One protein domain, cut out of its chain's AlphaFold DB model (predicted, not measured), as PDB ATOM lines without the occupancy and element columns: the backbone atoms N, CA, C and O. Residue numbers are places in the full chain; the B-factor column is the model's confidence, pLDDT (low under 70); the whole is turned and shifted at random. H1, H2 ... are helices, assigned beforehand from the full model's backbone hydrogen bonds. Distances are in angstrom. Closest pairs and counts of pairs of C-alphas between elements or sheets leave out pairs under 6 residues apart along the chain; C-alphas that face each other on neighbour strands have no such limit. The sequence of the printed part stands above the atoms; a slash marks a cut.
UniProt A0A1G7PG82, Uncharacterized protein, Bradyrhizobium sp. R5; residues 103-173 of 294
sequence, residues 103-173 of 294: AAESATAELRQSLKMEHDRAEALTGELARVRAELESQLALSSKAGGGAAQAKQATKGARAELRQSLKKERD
ATOM      1  N   ALA A 103      68.709 -30.875  16.593       95.25
ATOM      2  CA  ALA A 103      67.429 -31.575  16.706       95.25
ATOM      3  C   ALA A 103      67.554 -32.893  17.493       95.25
ATOM      4  O   ALA A 103      66.688 -33.228  18.298       95.25
ATOM      5  N   ALA A 104      68.651 -33.634  17.307       94.00
ATOM      6  CA  ALA A 104      68.937 -34.823  18.106       94.00
ATOM      7  C   ALA A 104      69.203 -34.461  19.577       94.00
ATOM      8  O   ALA A 104      68.691 -35.119  20.481       94.00
ATOM      9  N   GLU A 105      69.958 -33.393  19.843       96.94
ATOM     10  CA  GLU A 105      70.202 -32.901  21.200       96.94
ATOM     11  C   GLU A 105      68.897 -32.483  21.891       96.94
ATOM     12  O   GLU A 105      68.660 -32.928  23.015       96.94
ATOM     13  N   SER A 106      68.008 -31.742  21.218       95.69
ATOM     14  CA  SER A 106      66.701 -31.371  21.779       95.69
ATOM     15  C   SER A 106      65.812 -32.592  22.025       95.69
ATOM     16  O   SER A 106      65.294 -32.744  23.129       95.69
ATOM     17  N   ALA A 107      65.722 -33.523  21.071       95.38
ATOM     18  CA  ALA A 107      64.947 -34.754  21.237       95.38
ATOM     19  C   ALA A 107      65.472 -35.619  22.398       95.38
ATOM     20  O   ALA A 107      64.700 -36.178  23.178       95.38
ATOM     21  N   THR A 108      66.797 -35.712  22.564       95.50
ATOM     22  CA  THR A 108      67.379 -36.438  23.704       95.50
ATOM     23  C   THR A 108      67.202 -35.693  25.029       95.50
ATOM     24  O   THR A 108      67.152 -36.337  26.076       95.50
ATOM     25  N   ALA A 109      67.123 -34.360  25.027       95.94
ATOM     26  CA  ALA A 109      66.819 -33.576  26.222       95.94
ATOM     27  C   ALA A 109      65.357 -33.765  26.655       95.94
ATOM     28  O   ALA A 109      65.106 -34.040  27.828       95.94
ATOM     29  N   GLU A 110      64.418 -33.721  25.707       96.50
ATOM     30  CA  GLU A 110      62.995 -33.984  25.942       96.50
ATOM     31  C   GLU A 110      62.768 -35.397  26.490       96.50
ATOM     32  O   GLU A 110      62.129 -35.558  27.528       96.50
ATOM     33  N   LEU A 111      63.381 -36.423  25.883       96.38
ATOM     34  CA  LEU A 111      63.269 -37.801  26.374       96.38
ATOM     35  C   LEU A 111      63.796 -37.952  27.810       96.38
ATOM     36  O   LEU A 111      63.177 -38.629  28.629       96.38
ATOM     37  N   ARG A 112      64.927 -37.309  28.138       96.88
ATOM     38  CA  ARG A 112      65.469 -37.311  29.509       96.88
ATOM     39  C   ARG A 112      64.525 -36.624  30.490       96.88
ATOM     40  O   ARG A 112      64.368 -37.112  31.606       96.88
ATOM     41  N   GLN A 113      63.898 -35.520  30.087       97.12
ATOM     42  CA  GLN A 113      62.915 -34.830  30.915       97.12
ATOM     43  C   GLN A 113      61.690 -35.716  31.167       97.12
ATOM     44  O   GLN A 113      61.291 -35.864  32.319       97.12
ATOM     45  N   SER A 114      61.139 -36.358  30.134       95.56
ATOM     46  CA  SER A 114      60.018 -37.293  30.283       95.56
ATOM     47  C   SER A 114      60.364 -38.468  31.198       95.56
ATOM     48  O   SER A 114      59.590 -38.782  32.097       95.56
ATOM     49  N   LEU A 115      61.545 -39.078  31.032       96.88
ATOM     50  CA  LEU A 115      62.004 -40.162  31.908       96.88
ATOM     51  C   LEU A 115      62.148 -39.711  33.364       96.88
ATOM     52  O   LEU A 115      61.776 -40.454  34.268       96.88
ATOM     53  N   LYS A 116      62.656 -38.495  33.599       96.81
ATOM     54  CA  LYS A 116      62.745 -37.929  34.948       96.81
ATOM     55  C   LYS A 116      61.357 -37.736  35.564       96.81
ATOM     56  O   LYS A 116      61.148 -38.157  36.693       96.81
ATOM     57  N   MET A 117      60.411 -37.167  34.816       94.88
ATOM     58  CA  MET A 117      59.033 -36.979  35.287       94.88
ATOM     59  C   MET A 117      58.362 -38.311  35.637       94.88
ATOM     60  O   MET A 117      57.704 -38.408  36.668       94.88
ATOM     61  N   GLU A 118      58.549 -39.345  34.814       95.25
ATOM     62  CA  GLU A 118      58.031 -40.687  35.101       95.25
ATOM     63  C   GLU A 118      58.703 -41.318  36.330       95.25
ATOM     64  O   GLU A 118      58.029 -41.971  37.125       95.25
ATOM     65  N   HIS A 119      59.999 -41.080  36.552       95.88
ATOM     66  CA  HIS A 119      60.686 -41.559  37.753       95.88
ATOM     67  C   HIS A 119      60.203 -40.842  39.024       95.88
ATOM     68  O   HIS A 119      59.896 -41.504  40.016       95.88
ATOM     69  N   ASP A 120      60.076 -39.512  38.987       95.44
ATOM     70  CA  ASP A 120      59.559 -38.706  40.101       95.44
ATOM     71  C   ASP A 120      58.109 -39.124  40.440       95.44
ATOM     72  O   ASP A 120      57.727 -39.253  41.606       95.44
ATOM     73  N   ARG A 121      57.301 -39.413  39.413       95.19
ATOM     74  CA  ARG A 121      55.930 -39.926  39.548       95.19
ATOM     75  C   ARG A 121      55.895 -41.324  40.166       95.19
ATOM     76  O   ARG A 121      55.118 -41.567  41.090       95.19
ATOM     77  N   ALA A 122      56.750 -42.236  39.704       93.44
ATOM     78  CA  ALA A 122      56.860 -43.581  40.264       93.44
ATOM     79  C   ALA A 122      57.293 -43.558  41.744       93.44
ATOM     80  O   ALA A 122      56.772 -44.331  42.558       93.44
ATOM     81  N   GLU A 123      58.198 -42.650  42.121       95.81
ATOM     82  CA  GLU A 123      58.580 -42.433  43.520       95.81
ATOM     83  C   GLU A 123      57.416 -41.899  44.359       95.81
ATOM     84  O   GLU A 123      57.151 -42.430  45.445       95.81
ATOM     85  N   ALA A 124      56.666 -40.916  43.850       95.00
ATOM     86  CA  ALA A 124      55.489 -40.378  44.531       95.00
ATOM     87  C   ALA A 124      54.441 -41.470  44.815       95.00
ATOM     88  O   ALA A 124      54.000 -41.619  45.958       95.00
ATOM     89  N   LEU A 125      54.114 -42.299  43.816       94.19
ATOM     90  CA  LEU A 125      53.186 -43.428  43.972       94.19
ATOM     91  C   LEU A 125      53.682 -44.465  44.981       94.19
ATOM     92  O   LEU A 125      52.898 -45.011  45.761       94.19
ATOM     93  N   THR A 126      54.988 -44.738  44.999       95.56
ATOM     94  CA  THR A 126      55.589 -45.651  45.980       95.56
ATOM     95  C   THR A 126      55.434 -45.101  47.402       95.56
ATOM     96  O   THR A 126      55.079 -45.849  48.319       95.56
ATOM     97  N   GLY A 127      55.621 -43.790  47.587       94.00
ATOM     98  CA  GLY A 127      55.386 -43.100  48.856       94.00
ATOM     99  C   GLY A 127      53.920 -43.132  49.302       94.00
ATOM    100  O   GLY A 127      53.635 -43.413  50.469       94.00
ATOM    101  N   GLU A 128      52.978 -42.908  48.386       95.06
ATOM    102  CA  GLU A 128      51.541 -43.024  48.671       95.06
ATOM    103  C   GLU A 128      51.149 -44.449  49.070       95.06
ATOM    104  O   GLU A 128      50.462 -44.643  50.074       95.06
ATOM    105  N   LEU A 129      51.646 -45.466  48.358       94.00
ATOM    106  CA  LEU A 129      51.418 -46.870  48.704       94.00
ATOM    107  C   LEU A 129      51.956 -47.219  50.097       94.00
ATOM    108  O   LEU A 129      51.300 -47.959  50.834       94.00
ATOM    109  N   ALA A 130      53.123 -46.694  50.476       94.00
ATOM    110  CA  ALA A 130      53.684 -46.885  51.811       94.00
ATOM    111  C   ALA A 130      52.809 -46.231  52.895       94.00
ATOM    112  O   ALA A 130      52.527 -46.868  53.911       94.00
ATOM    113  N   ARG A 131      52.309 -45.011  52.657       94.81
ATOM    114  CA  ARG A 131      51.374 -44.332  53.573       94.81
ATOM    115  C   ARG A 131      50.064 -45.098  53.727       94.81
ATOM    116  O   ARG A 131      49.638 -45.333  54.852       94.81
ATOM    117  N   VAL A 132      49.462 -45.550  52.623       93.38
ATOM    118  CA  VAL A 132      48.227 -46.354  52.656       93.38
ATOM    119  C   VAL A 132      48.441 -47.658  53.429       93.38
ATOM    120  O   VAL A 132      47.565 -48.065  54.187       93.38
ATOM    121  N   ARG A 133      49.601 -48.314  53.281       93.31
ATOM    122  CA  ARG A 133      49.941 -49.518  54.059       93.31
ATOM    123  C   ARG A 133      50.069 -49.224  55.556       93.31
ATOM    124  O   ARG A 133      49.491 -49.966  56.342       93.31
ATOM    125  N   ALA A 134      50.761 -48.150  55.934       92.06
ATOM    126  CA  ALA A 134      50.917 -47.757  57.336       92.06
ATOM    127  C   ALA A 134      49.574 -47.384  57.992       92.06
ATOM    128  O   ALA A 134      49.293 -47.795  59.116       92.06
ATOM    129  N   GLU A 135      48.709 -46.665  57.272       93.69
ATOM    130  CA  GLU A 135      47.347 -46.333  57.707       93.69
ATOM    131  C   GLU A 135      46.505 -47.604  57.915       93.69
ATOM    132  O   GLU A 135      45.851 -47.768  58.944       93.69
ATOM    133  N   LEU A 136      46.570 -48.550  56.969       90.56
ATOM    134  CA  LEU A 136      45.866 -49.831  57.049       90.56
ATOM    135  C   LEU A 136      46.327 -50.666  58.251       90.56
ATOM    136  O   LEU A 136      45.498 -51.253  58.945       90.56
ATOM    137  N   GLU A 137      47.635 -50.715  58.503       90.94
ATOM    138  CA  GLU A 137      48.227 -51.414  59.645       90.94
ATOM    139  C   GLU A 137      47.829 -50.758  60.977       90.94
ATOM    140  O   GLU A 137      47.418 -51.454  61.908       90.94
ATOM    141  N   SER A 138      47.827 -49.422  61.041       88.25
ATOM    142  CA  SER A 138      47.334 -48.652  62.191       88.25
ATOM    143  C   SER A 138      45.850 -48.930  62.480       88.25
ATOM    144  O   SER A 138      45.470 -49.234  63.614       88.25
ATOM    145  N   GLN A 139      44.997 -48.927  61.449       85.94
ATOM    146  CA  GLN A 139      43.572 -49.255  61.580       85.94
ATOM    147  C   GLN A 139      43.342 -50.718  62.000       85.94
ATOM    148  O   GLN A 139      42.435 -51.011  62.789       85.94
ATOM    149  N   LEU A 140      44.172 -51.649  61.520       82.69
ATOM    150  CA  LEU A 140      44.131 -53.051  61.939       82.69
ATOM    151  C   LEU A 140      44.498 -53.194  63.428       82.69
ATOM    152  O   LEU A 140      43.805 -53.886  64.173       82.69
ATOM    153  N   ALA A 141      45.529 -52.482  63.889       78.88
ATOM    154  CA  ALA A 141      45.924 -52.461  65.295       78.88
ATOM    155  C   ALA A 141      44.825 -51.866  66.199       78.88
ATOM    156  O   ALA A 141      44.503 -52.451  67.237       78.88
ATOM    157  N   LEU A 142      44.191 -50.759  65.793       79.50
ATOM    158  CA  LEU A 142      43.085 -50.127  66.528       79.50
ATOM    159  C   LEU A 142      41.843 -51.031  66.614       79.50
ATOM    160  O   LEU A 142      41.260 -51.180  67.688       79.50
ATOM    161  N   SER A 143      41.468 -51.690  65.514       69.56
ATOM    162  CA  SER A 143      40.318 -52.609  65.484       69.56
ATOM    163  C   SER A 143      40.572 -53.947  66.189       69.56
ATOM    164  O   SER A 143      39.622 -54.566  66.658       69.56
ATOM    165  N   SER A 144      41.831 -54.378  66.342       65.88
ATOM    166  CA  SER A 144      42.183 -55.552  67.159       65.88
ATOM    167  C   SER A 144      42.046 -55.303  68.669       65.88
ATOM    168  O   SER A 144      41.737 -56.227  69.418       65.88
ATOM    169  N   LYS A 145      42.222 -54.050  69.121       62.50
ATOM    170  CA  LYS A 145      42.035 -53.641  70.528       62.50
ATOM    171  C   LYS A 145      40.573 -53.361  70.884       62.50
ATOM    172  O   LYS A 145      40.191 -53.517  72.040       62.50
ATOM    173  N   ALA A 146      39.753 -52.973  69.910       54.75
ATOM    174  CA  ALA A 146      38.315 -52.780  70.061       54.75
ATOM    175  C   ALA A 146      37.567 -54.028  69.562       54.75
ATOM    176  O   ALA A 146      37.193 -54.115  68.393       54.75
ATOM    177  N   GLY A 147      37.375 -55.028  70.429       51.06
ATOM    178  CA  GLY A 147      36.678 -56.270  70.078       51.06
ATOM    179  C   GLY A 147      35.299 -56.010  69.452       51.06
ATOM    180  O   GLY A 147      34.367 -55.637  70.155       51.06
ATOM    181  N   GLY A 148      35.172 -56.201  68.129       51.66
ATOM    182  CA  GLY A 148      33.891 -56.145  67.404       51.66
ATOM    183  C   GLY A 148      33.893 -55.516  65.997       51.66
ATOM    184  O   GLY A 148      32.925 -55.686  65.261       51.66
ATOM    185  N   GLY A 149      34.957 -54.832  65.559       51.97
ATOM    186  CA  GLY A 149      34.932 -53.984  64.346       51.97
ATOM    187  C   GLY A 149      35.284 -54.625  62.989       51.97
ATOM    188  O   GLY A 149      35.549 -53.905  62.027       51.97
ATOM    189  N   ALA A 150      35.328 -55.956  62.864       54.59
ATOM    190  CA  ALA A 150      35.881 -56.624  61.672       54.59
ATOM    191  C   ALA A 150      35.081 -56.400  60.364       54.59
ATOM    192  O   ALA A 150      35.622 -56.600  59.274       54.59
ATOM    193  N   ALA A 151      33.811 -55.985  60.441       56.78
ATOM    194  CA  ALA A 151      32.963 -55.752  59.269       56.78
ATOM    195  C   ALA A 151      33.166 -54.353  58.647       56.78
ATOM    196  O   ALA A 151      33.334 -54.248  57.432       56.78
ATOM    197  N   GLN A 152      33.235 -53.290  59.459       55.38
ATOM    198  CA  GLN A 152      33.437 -51.916  58.974       55.38
ATOM    199  C   GLN A 152      34.873 -51.659  58.504       55.38
ATOM    200  O   GLN A 152      35.062 -51.010  57.476       55.38
ATOM    201  N   ALA A 153      35.881 -52.261  59.147       59.69
ATOM    202  CA  ALA A 153      37.266 -52.204  58.667       59.69
ATOM    203  C   ALA A 153      37.425 -52.866  57.281       59.69
ATOM    204  O   ALA A 153      38.083 -52.324  56.394       59.69
ATOM    205  N   LYS A 154      36.756 -54.001  57.025       64.12
ATOM    206  CA  LYS A 154      36.755 -54.657  55.698       64.12
ATOM    207  C   LYS A 154      36.070 -53.822  54.608       64.12
ATOM    208  O   LYS A 154      36.426 -53.935  53.435       64.12
ATOM    209  N   GLN A 155      35.088 -53.002  54.974       65.38
ATOM    210  CA  GLN A 155      34.372 -52.137  54.038       65.38
ATOM    211  C   GLN A 155      35.160 -50.848  53.741       65.38
ATOM    212  O   GLN A 155      35.298 -50.489  52.573       65.38
ATOM    213  N   ALA A 156      35.779 -50.237  54.758       65.81
ATOM    214  CA  ALA A 156      36.674 -49.084  54.609       65.81
ATOM    215  C   ALA A 156      37.916 -49.421  53.764       65.81
ATOM    216  O   ALA A 156      38.270 -48.690  52.843       65.81
ATOM    217  N   THR A 157      38.519 -50.592  53.988       65.38
ATOM    218  CA  THR A 157      39.668 -51.077  53.199       65.38
ATOM    219  C   THR A 157      39.314 -51.406  51.748       65.38
ATOM    220  O   THR A 157      40.123 -51.166  50.851       65.38
ATOM    221  N   LYS A 158      38.102 -51.910  51.471       75.50
ATOM    222  CA  LYS A 158      37.605 -52.052  50.091       75.50
ATOM    223  C   LYS A 158      37.394 -50.695  49.413       75.50
ATOM    224  O   LYS A 158      37.743 -50.584  48.242       75.50
ATOM    225  N   GLY A 159      36.865 -49.701  50.130       76.06
ATOM    226  CA  GLY A 159      36.682 -48.331  49.635       76.06
ATOM    227  C   GLY A 159      38.009 -47.661  49.280       76.06
ATOM    228  O   GLY A 159      38.224 -47.311  48.123       76.06
ATOM    229  N   ALA A 160      38.957 -47.632  50.220       72.69
ATOM    230  CA  ALA A 160      40.289 -47.065  50.003       72.69
ATOM    231  C   ALA A 160      41.052 -47.764  48.860       72.69
ATOM    232  O   ALA A 160      41.716 -47.127  48.045       72.69
ATOM    233  N   ARG A 161      40.921 -49.094  48.732       74.31
ATOM    234  CA  ARG A 161      41.537 -49.855  47.633       74.31
ATOM    235  C   ARG A 161      40.844 -49.628  46.283       74.31
ATOM    236  O   ARG A 161      41.489 -49.789  45.247       74.31
ATOM    237  N   ALA A 162      39.552 -49.303  46.277       76.62
ATOM    238  CA  ALA A 162      38.812 -48.945  45.070       76.62
ATOM    239  C   ALA A 162      39.183 -47.535  44.589       76.62
ATOM    240  O   ALA A 162      39.461 -47.375  43.404       76.62
ATOM    241  N   GLU A 163      39.294 -46.566  45.499       76.94
ATOM    242  CA  GLU A 163      39.751 -45.205  45.183       76.94
ATOM    243  C   GLU A 163      41.190 -45.207  44.665       76.94
ATOM    244  O   GLU A 163      41.457 -44.661  43.597       76.94
ATOM    245  N   LEU A 164      42.099 -45.942  45.316       78.56
ATOM    246  CA  LEU A 164      43.482 -46.081  44.850       78.56
ATOM    247  C   LEU A 164      43.568 -46.701  43.441       78.56
ATOM    248  O   LEU A 164      44.382 -46.290  42.614       78.56
ATOM    249  N   ARG A 165      42.700 -47.676  43.131       78.38
ATOM    250  CA  ARG A 165      42.588 -48.264  41.784       78.38
ATOM    251  C   ARG A 165      42.040 -47.280  40.758       78.38
ATOM    252  O   ARG A 165      42.451 -47.339  39.602       78.38
ATOM    253  N   GLN A 166      41.107 -46.424  41.155       80.06
ATOM    254  CA  GLN A 166      40.515 -45.425  40.276       80.06
ATOM    255  C   GLN A 166      41.532 -44.320  39.953       80.06
ATOM    256  O   GLN A 166      41.659 -43.945  38.789       80.06
ATOM    257  N   SER A 167      42.328 -43.895  40.940       75.44
ATOM    258  CA  SER A 167      43.449 -42.963  40.764       75.44
ATOM    259  C   SER A 167      44.526 -43.530  39.836       75.44
ATOM    260  O   SER A 167      44.842 -42.893  38.838       75.44
ATOM    261  N   LEU A 168      44.983 -44.770  40.061       76.38
ATOM    262  CA  LEU A 168      45.942 -45.461  39.179       76.38
ATOM    263  C   LEU A 168      45.437 -45.627  37.738       76.38
ATOM    264  O   LEU A 168      46.226 -45.664  36.795       76.38
ATOM    265  N   LYS A 169      44.121 -45.771  37.547       78.00
ATOM    266  CA  LYS A 169      43.524 -45.898  36.212       78.00
ATOM    267  C   LYS A 169      43.461 -44.553  35.497       78.00
ATOM    268  O   LYS A 169      43.919 -44.453  34.369       78.00
ATOM    269  N   LYS A 170      43.023 -43.507  36.200       78.00
ATOM    270  CA  LYS A 170      43.029 -42.125  35.703       78.00
ATOM    271  C   LYS A 170      44.441 -41.643  35.351       78.00
ATOM    272  O   LYS A 170      44.634 -40.880  34.407       78.00
ATOM    273  N   GLU A 171      45.424 -42.116  36.104       63.97
ATOM    274  CA  GLU A 171      46.837 -41.859  35.884       63.97
ATOM    275  C   GLU A 171      47.377 -42.547  34.616       63.97
ATOM    276  O   GLU A 171      48.071 -41.905  33.827       63.97
ATOM    277  N   ARG A 172      46.983 -43.810  34.385       63.66
ATOM    278  CA  ARG A 172      47.261 -44.580  33.157       63.66
ATOM    279  C   ARG A 172      46.621 -43.961  31.919       63.66
ATOM    280  O   ARG A 172      47.292 -43.811  30.907       63.66
ATOM    281  N   ASP A 173      45.362 -43.552  32.024       61.94
ATOM    282  CA  ASP A 173      44.618 -42.944  30.916       61.94
ATOM    283  C   ASP A 173      45.167 -41.543  30.564       61.94
ATOM    284  O   ASP A 173      45.027 -41.079  29.437       61.94
TER     285      ASP A 173
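This is residues 103 to 173 of the 294 residues of an uncharacterized protein of Bradyrhizobium sp. R5 (UniProt A0A1G7PG82). What shape does the model show? It is a flat helical hairpin with unequal arms: the long helix H1 makes the length, and the shorter H2 folds back beside its later part, while residues 103 to 120 of H1 stick out alone. How large is it? The printed part has 71 residues with two named helices, H1 then H2, and no named strand; its class is all helix. It is extended, with a radius of gyration of the C-alphas of 18.9 A and spans of 66 by 21 by 5 A.

Where is the longest helix? H1 holds residues 103 to 145 and measures 63.5 A from C-alpha 103 at (67.429, -31.575, 16.706) to C-alpha 145. Where is the other? H2 holds residues 150 to 173, 34.8 A long, and ends with C-alpha 173 at (44.618, -42.944, 30.916).

How do H1 and H2 stand? They form a helical hairpin, running opposite ways at a shallow tilt of 5 degrees. Where do they touch? H1 touches H2 with residues 136 to 143 alone, and H2 touches H1 with residues 150 to 157 alone; the closest C-alphas, of Ser 143 and Ala 150, are 7.1 A apart. Are the backbones well formed? Every O i to N i+4 pair is within hydrogen-bond range in H1, and 19 of 20 are in H2.

How far does it reach? The two C-alphas farthest apart, of Ala 103 and Gly 147, are 66.4 A apart. Is the printed part unbroken? It has no cut, and the link from H1 to H2 is tight, with 4 residues. Where is confidence low? The pLDDT is under 70 at residues 143 to 157 and 171 to 173.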